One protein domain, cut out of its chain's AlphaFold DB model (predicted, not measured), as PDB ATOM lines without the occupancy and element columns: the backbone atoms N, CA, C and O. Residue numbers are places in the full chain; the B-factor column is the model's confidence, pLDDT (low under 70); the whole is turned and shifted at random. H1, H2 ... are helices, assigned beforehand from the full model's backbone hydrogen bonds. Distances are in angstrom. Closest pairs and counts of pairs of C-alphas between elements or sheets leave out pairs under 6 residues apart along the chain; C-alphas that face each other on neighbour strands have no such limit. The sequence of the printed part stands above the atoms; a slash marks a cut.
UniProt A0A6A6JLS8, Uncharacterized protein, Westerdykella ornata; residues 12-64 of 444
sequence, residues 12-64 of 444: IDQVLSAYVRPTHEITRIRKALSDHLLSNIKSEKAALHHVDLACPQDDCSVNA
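What this domain is: This is residues 12 to 64 of the 444 residues of an uncharacterized protein of Westerdykella ornata (UniProt A0A6A6JLS8). A short helix, H1, and a long helix, H2, follow each other to form a stalk, and a loop of residues 41 to 64 folds back at the far end of H2. Residues 12 to 29, with H1 and the first part of H2, stick out from this body. The printed part has 53 residues, under half of them in the two named helices, with no named strand: all helix. It is only just extended, close to loose, with a radius of gyration of the C-alphas of 15.1 A, and spans 46 by 20 by 17 A.

Where its parts are: H1, residues 12 to 17, begins at C-alpha 12 (19.611, 35.000, 19.870). H2, residues 23 to 40, measures 25.8 A and ends at C-alpha 40 (40.853, 40.681, 50.902).

How they stand to each other: H1 and H2 are apart, joined by a tight link of five residues. Every O i to N i+4 pair in H1 and H2 is within hydrogen-bond range. Residues 41 to 42 pair antiparallel with residues 61 to 62.

The domain as a whole: The two farthest C-alphas, of Gln 14 and Glu 44, are 46.8 A apart. The printed part has no cut. Residues 42 to 64 have pLDDT under 70.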
ATOM      1  N   ILE A  12      18.766  35.381  18.736       75.56
ATOM      2  CA  ILE A  12      19.611  35.000  19.870       75.56
ATOM      3  C   ILE A  12      20.513  36.168  20.273       75.56
ATOM      4  O   ILE A  12      20.710  36.403  21.461       75.56
ATOM      5  N   ASP A  13      21.025  36.933  19.305       75.81
ATOM      6  CA  ASP A  13      21.850  38.111  19.584       75.81
ATOM      7  C   ASP A  13      21.032  39.210  20.285       75.81
ATOM      8  O   ASP A  13      21.510  39.813  21.237       75.81
ATOM      9  N   GLN A  14      19.754  39.404  19.927       77.38
ATOM     10  CA  GLN A  14      18.869  40.319  20.663       77.38
ATOM     11  C   GLN A  14      18.628  39.875  22.109       77.38
ATOM     12  O   GLN A  14      18.779  40.692  23.019       77.38
ATOM     13  N   VAL A  15      18.310  38.598  22.340       80.75
ATOM     14  CA  VAL A  15      18.058  38.073  23.696       80.75
ATOM     15  C   VAL A  15      19.333  38.084  24.546       80.75
ATOM     16  O   VAL A  15      19.298  38.432  25.727       80.75
ATOM     17  N   LEU A  16      20.479  37.743  23.951       77.88
ATOM     18  CA  LEU A  16      21.760  37.691  24.648       77.88
ATOM     19  C   LEU A  16      22.462  39.050  24.726       77.88
ATOM     20  O   LEU A  16      23.332  39.195  25.577       77.88
ATOM     21  N   SER A  17      22.082  40.062  23.939       73.94
ATOM     22  CA  SER A  17      22.722  41.392  23.955       73.94
ATOM     23  C   SER A  17      22.704  42.056  25.335       73.94
ATOM     24  O   SER A  17      23.667  42.719  25.716       73.94
ATOM     25  N   ALA A  18      21.655  41.820  26.131       78.50
ATOM     26  CA  ALA A  18      21.564  42.305  27.509       78.50
ATOM     27  C   ALA A  18      22.573  41.620  28.458       78.50
ATOM     28  O   ALA A  18      22.958  42.190  29.481       78.50
ATOM     29  N   TYR A  19      23.019  40.408  28.114       74.06
ATOM     30  CA  TYR A  19      23.917  39.570  28.914       74.06
ATOM     31  C   TYR A  19      25.355  39.519  28.361       74.06
ATOM     32  O   TYR A  19      26.298  39.259  29.115       74.06
ATOM     33  N   VAL A  20      25.555  39.807  27.073       81.31
ATOM     34  CA  VAL A  20      26.851  39.803  26.382       81.31
ATOM     35  C   VAL A  20      27.448  41.203  26.429       81.31
ATOM     36  O   VAL A  20      27.143  42.080  25.627       81.31
ATOM     37  N   ARG A  21      28.347  41.415  27.390       82.00
ATOM     38  CA  ARG A  21      29.112  42.664  27.483       82.00
ATOM     39  C   ARG A  21      30.269  42.681  26.486       82.00
ATOM     40  O   ARG A  21      30.847  41.631  26.190       82.00
ATOM     41  N   PRO A  22      30.679  43.860  25.998       86.75
ATOM     42  CA  PRO A  22      31.838  43.956  25.130       86.75
ATOM     43  C   PRO A  22      33.111  43.526  25.878       86.75
ATOM     44  O   PRO A  22      33.263  43.711  27.087       86.75
ATOM     45  N   THR A  23      34.068  42.955  25.147       82.50
ATOM     46  CA  THR A  23      35.285  42.341  25.714       82.50
ATOM     47  C   THR A  23      36.104  43.290  26.596       82.50
ATOM     48  O   THR A  23      36.716  42.864  27.579       82.50
ATOM     49  N   HIS A  24      36.087  44.591  26.303       86.94
ATOM     50  CA  HIS A  24      36.755  45.611  27.113       86.94
ATOM     51  C   HIS A  24      36.077  45.829  28.479       86.94
ATOM     52  O   HIS A  24      36.762  46.011  29.484       86.94
ATOM     53  N   GLU A  25      34.746  45.753  28.556       87.56
ATOM     54  CA  GLU A  25      34.028  45.813  29.831       87.56
ATOM     55  C   GLU A  25      34.275  44.553  30.649       87.56
ATOM     56  O   GLU A  25      34.561  44.646  31.838       87.56
ATOM     57  N   ILE A  26      34.246  43.380  30.010       87.06
ATOM     58  CA  ILE A  26      34.524  42.105  30.683       87.06
ATOM     59  C   ILE A  26      35.932  42.116  31.285       87.06
ATOM     60  O   ILE A  26      36.110  41.753  32.445       87.06
ATOM     61  N   THR A  27      36.938  42.563  30.530       86.75
ATOM     62  CA  THR A  27      38.316  42.655  31.040       86.75
ATOM     63  C   THR A  27      38.450  43.691  32.156       86.75
ATOM     64  O   THR A  27      39.167  43.434  33.122       86.75
ATOM     65  N   ARG A  28      37.727  44.818  32.093       89.56
ATOM     66  CA  ARG A  28      37.683  45.819  33.172       89.56
ATOM     67  C   ARG A  28      37.019  45.280  34.441       89.56
ATOM     68  O   ARG A  28      37.545  45.494  35.528       89.56
ATOM     69  N   ILE A  29      35.904  44.561  34.309       86.19
ATOM     70  CA  ILE A  29      35.192  43.923  35.426       86.19
ATOM     71  C   ILE A  29      36.065  42.838  36.055       86.19
ATOM     72  O   ILE A  29      36.203  42.809  37.272       86.19
ATOM     73  N   ARG A  30      36.707  41.987  35.241       84.19
ATOM     74  CA  ARG A  30      37.635  40.959  35.735       84.19
ATOM     75  C   ARG A  30      38.793  41.569  36.517       84.19
ATOM     76  O   ARG A  30      39.083  41.073  37.595       84.19
ATOM     77  N   LYS A  31      39.390  42.662  36.024       85.12
ATOM     78  CA  LYS A  31      40.440  43.403  36.745       85.12
ATOM     79  C   LYS A  31      39.932  43.983  38.068       85.12
ATOM     80  O   LYS A  31      40.540  43.771  39.105       85.12
ATOM     81  N   ALA A  32      38.775  44.643  38.060       85.88
ATOM     82  CA  ALA A  32      38.196  45.201  39.282       85.88
ATOM     83  C   ALA A  32      37.872  44.119  40.331       85.88
ATOM     84  O   ALA A  32      38.091  44.323  41.524       85.88
ATOM     85  N   LEU A  33      37.368  42.960  39.895       83.50
ATOM     86  CA  LEU A  33      37.106  41.821  40.774       83.50
ATOM     87  C   LEU A  33      38.399  41.183  41.281       83.50
ATOM     88  O   LEU A  33      38.468  40.863  42.466       83.50
ATOM     89  N   SER A  34      39.421  41.028  40.434       81.88
ATOM     90  CA  SER A  34      40.720  40.518  40.877       81.88
ATOM     91  C   SER A  34      41.348  41.450  41.905       81.88
ATOM     92  O   SER A  34      41.753  40.978  42.958       81.88
ATOM     93  N   ASP A  35      41.332  42.762  41.675       81.44
ATOM     94  CA  ASP A  35      41.878  43.747  42.616       81.44
ATOM     95  C   ASP A  35      41.128  43.699  43.959       81.44
ATOM     96  O   ASP A  35      41.736  43.722  45.032       81.44
ATOM     97  N   HIS A  36      39.799  43.545  43.915       80.62
ATOM     98  CA  HIS A  36      38.979  43.387  45.113       80.62
ATOM     99  C   HIS A  36      39.289  42.085  45.868       80.62
ATOM    100  O   HIS A  36      39.400  42.100  47.095       80.62
ATOM    101  N   LEU A  37      39.448  40.954  45.179       77.88
ATOM    102  CA  LEU A  37      39.783  39.675  45.816       77.88
ATOM    103  C   LEU A  37      41.197  39.692  46.410       77.88
ATOM    104  O   LEU A  37      41.368  39.327  47.572       77.88
ATOM    105  N   LEU A  38      42.174  40.212  45.666       76.12
ATOM    106  CA  LEU A  38      43.555  40.380  46.122       76.12
ATOM    107  C   LEU A  38      43.649  41.276  47.362       76.12
ATOM    108  O   LEU A  38      44.438  41.000  48.257       76.12
ATOM    109  N   SER A  39      42.807  42.309  47.467       73.81
ATOM    110  CA  SER A  39      42.773  43.174  48.655       73.81
ATOM    111  C   SER A  39      42.238  42.489  49.926       73.81
ATOM    112  O   SER A  39      42.486  42.972  51.033       73.81
ATOM    113  N   ASN A  40      41.502  41.380  49.787       71.50
ATOM    114  CA  ASN A  40      40.853  40.681  50.902       71.50
ATOM    115  C   ASN A  40      41.587  39.398  51.333       71.50
ATOM    116  O   ASN A  40      41.384  38.923  52.455       71.50
ATOM    117  N   ILE A  41      42.472  38.862  50.491       72.25
ATOM    118  CA  ILE A  41      43.261  37.659  50.779       72.25
ATOM    119  C   ILE A  41      44.643  38.087  51.283       72.25
ATOM    120  O   ILE A  41      45.357  38.820  50.602       72.25
ATOM    121  N   LYS A  42      45.038  37.637  52.479       63.84
ATOM    122  CA  LYS A  42      46.437  37.720  52.922       63.84
ATOM    123  C   LYS A  42      47.103  36.391  52.589       63.84
ATOM    124  O   LYS A  42      46.795  35.379  53.213       63.84
ATOM    125  N   SER A  43      48.002  36.418  51.612       62.59
ATOM    126  CA  SER A  43      48.921  35.319  51.314       62.59
ATOM    127  C   SER A  43      50.322  35.712  51.779       62.59
ATOM    128  O   SER A  43      50.781  36.816  51.488       62.59
ATOM    129  N   GLU A  44      50.997  34.820  52.506       60.75
ATOM    130  CA  GLU A  44      52.397  35.002  52.928       60.75
ATOM    131  C   GLU A  44      53.386  34.816  51.765       60.75
ATOM    132  O   GLU A  44      54.521  35.287  51.822       60.75
ATOM    133  N   LYS A  45      52.947  34.172  50.676       56.59
ATOM    134  CA  LYS A  45      53.717  34.004  49.437       56.59
ATOM    135  C   LYS A  45      53.253  35.034  48.400       56.59
ATOM    136  O   LYS A  45      52.070  35.367  48.338       56.59
ATOM    137  N   ALA A  46      54.218  35.559  47.643       61.31
ATOM    138  CA  ALA A  46      54.110  36.706  46.738       61.31
ATOM    139  C   ALA A  46      52.895  36.701  45.780       61.31
ATOM    140  O   ALA A  46      52.324  35.660  45.488       61.31
ATOM    141  N   ALA A  47      52.561  37.907  45.291       61.28
ATOM    142  CA  ALA A  47      51.571  38.273  44.266       61.28
ATOM    143  C   ALA A  47      50.744  37.117  43.661       61.28
ATOM    144  O   ALA A  47      51.121  36.534  42.648       61.28
ATOM    145  N   LEU A  48      49.578  36.850  44.256       65.19
ATOM    146  CA  LEU A  48      48.585  35.902  43.743       65.19
ATOM    147  C   LEU A  48      48.157  36.287  42.313       65.19
ATOM    148  O   LEU A  48      47.758  37.429  42.055       65.19
ATOM    149  N   HIS A  49      48.210  35.337  41.380       69.19
ATOM    150  CA  HIS A  49      47.716  35.523  40.017       69.19
ATOM    151  C   HIS A  49      46.239  35.108  39.894       69.19
ATOM    152  O   HIS A  49      45.688  34.388  40.720       69.19
ATOM    153  N   HIS A  50      45.570  35.546  38.819       65.06
ATOM    154  CA  HIS A  50      44.152  35.234  38.561       65.06
ATOM    155  C   HIS A  50      43.866  33.716  38.522       65.06
ATOM    156  O   HIS A  50      42.740  33.295  38.780       65.06
ATOM    157  N   VAL A  51      44.859  32.892  38.181       69.06
ATOM    158  CA  VAL A  51      44.719  31.427  38.141       69.06
ATOM    159  C   VAL A  51      44.671  30.835  39.554       69.06
ATOM    160  O   VAL A  51      43.870  29.939  39.801       69.06
ATOM    161  N   ASP A  52      45.414  31.408  40.499       68.06
ATOM    162  CA  ASP A  52      45.464  30.945  41.893       68.06
ATOM    163  C   ASP A  52      44.161  31.267  42.646       68.06
ATOM    164  O   ASP A  52      43.752  30.550  43.551       68.06
ATOM    165  N   LEU A  53      43.440  32.315  42.222       67.19
ATOM    166  CA  LEU A  53      42.103  32.644  42.740       67.19
ATOM    167  C   LEU A  53      41.016  31.658  42.284       67.19
ATOM    168  O   LEU A  53      39.974  31.563  42.930       67.19
ATOM    169  N   ALA A  54      41.224  30.957  41.164       67.56
ATOM    170  CA  ALA A  54      40.273  29.968  40.655       67.56
ATOM    171  C   ALA A  54      40.400  28.612  41.370       67.56
ATOM    172  O   ALA A  54      39.457  27.825  41.342       67.56
ATOM    173  N   CYS A  55      41.543  28.352  42.013       60.06
ATOM    174  CA  CYS A  55      41.810  27.136  42.773       60.06
ATOM    175  C   CYS A  55      42.580  27.503  44.057       60.06
ATOM    176  O   CYS A  55      43.813  27.506  44.045       60.06
ATOM    177  N   PRO A  56      41.880  27.890  45.141       60.91
ATOM    178  CA  PRO A  56      42.538  28.344  46.359       60.91
ATOM    179  C   PRO A  56      43.336  27.198  46.992       60.91
ATOM    180  O   PRO A  56      42.780  26.148  47.298       60.91
ATOM    181  N   GLN A  57      44.640  27.407  47.184       61.38
ATOM    182  CA  GLN A  57      45.476  26.535  48.014       61.38
ATOM    183  C   GLN A  57      45.154  26.765  49.500       61.38
ATOM    184  O   GLN A  57      44.873  27.900  49.901       61.38
ATOM    185  N   ASP A  58      45.236  25.703  50.306       58.34
ATOM    186  CA  ASP A  58      44.813  25.654  51.721       58.34
ATOM    187  C   ASP A  58      45.490  26.696  52.642       58.34
ATOM    188  O   ASP A  58      44.990  26.986  53.728       58.34
ATOM    189  N   ASP A  59      46.580  27.326  52.193       57.56
ATOM    190  CA  ASP A  59      47.362  28.314  52.953       57.56
ATOM    191  C   ASP A  59      46.782  29.752  52.902       57.56
ATOM    192  O   ASP A  59      47.333  30.681  53.504       57.56
ATOM    193  N   CYS A  60      45.693  29.997  52.163       57.69
ATOM    194  CA  CYS A  60      45.144  31.346  51.983       57.69
ATOM    195  C   CYS A  60      44.186  31.756  53.114       57.69
ATOM    196  O   CYS A  60      43.015  31.376  53.139       57.69
ATOM    197  N   SER A  61      44.644  32.639  54.007       59.16
ATOM    198  CA  SER A  61      43.780  33.248  55.025       59.16
ATOM    199  C   SER A  61      42.975  34.426  54.448       59.16
ATOM    200  O   SER A  61      43.503  35.466  54.036       59.16
ATOM    201  N   VAL A  62      41.650  34.270  54.394       63.00
ATOM    202  CA  VAL A  62      40.736  35.342  53.980       63.00
ATOM    203  C   VAL A  62      40.526  36.282  55.164       63.00
ATOM    204  O   VAL A  62      40.010  35.874  56.205       63.00
ATOM    205  N   ASN A  63      40.866  37.567  55.020       60.22
ATOM    206  CA  ASN A  63      40.436  38.552  56.009       60.22
ATOM    207  C   ASN A  63      38.951  38.785  55.784       60.22
ATOM    208  O   ASN A  63      38.555  39.509  54.869       60.22
ATOM    209  N   ALA A  64      38.122  38.178  56.624       57.69
ATOM    210  CA  ALA A  64      36.705  38.465  56.666       57.69
ATOM    211  C   ALA A  64      36.492  39.926  57.103       57.69
ATOM    212  O   ALA A  64      36.206  40.222  58.262       57.69
TER     213      ALA A  64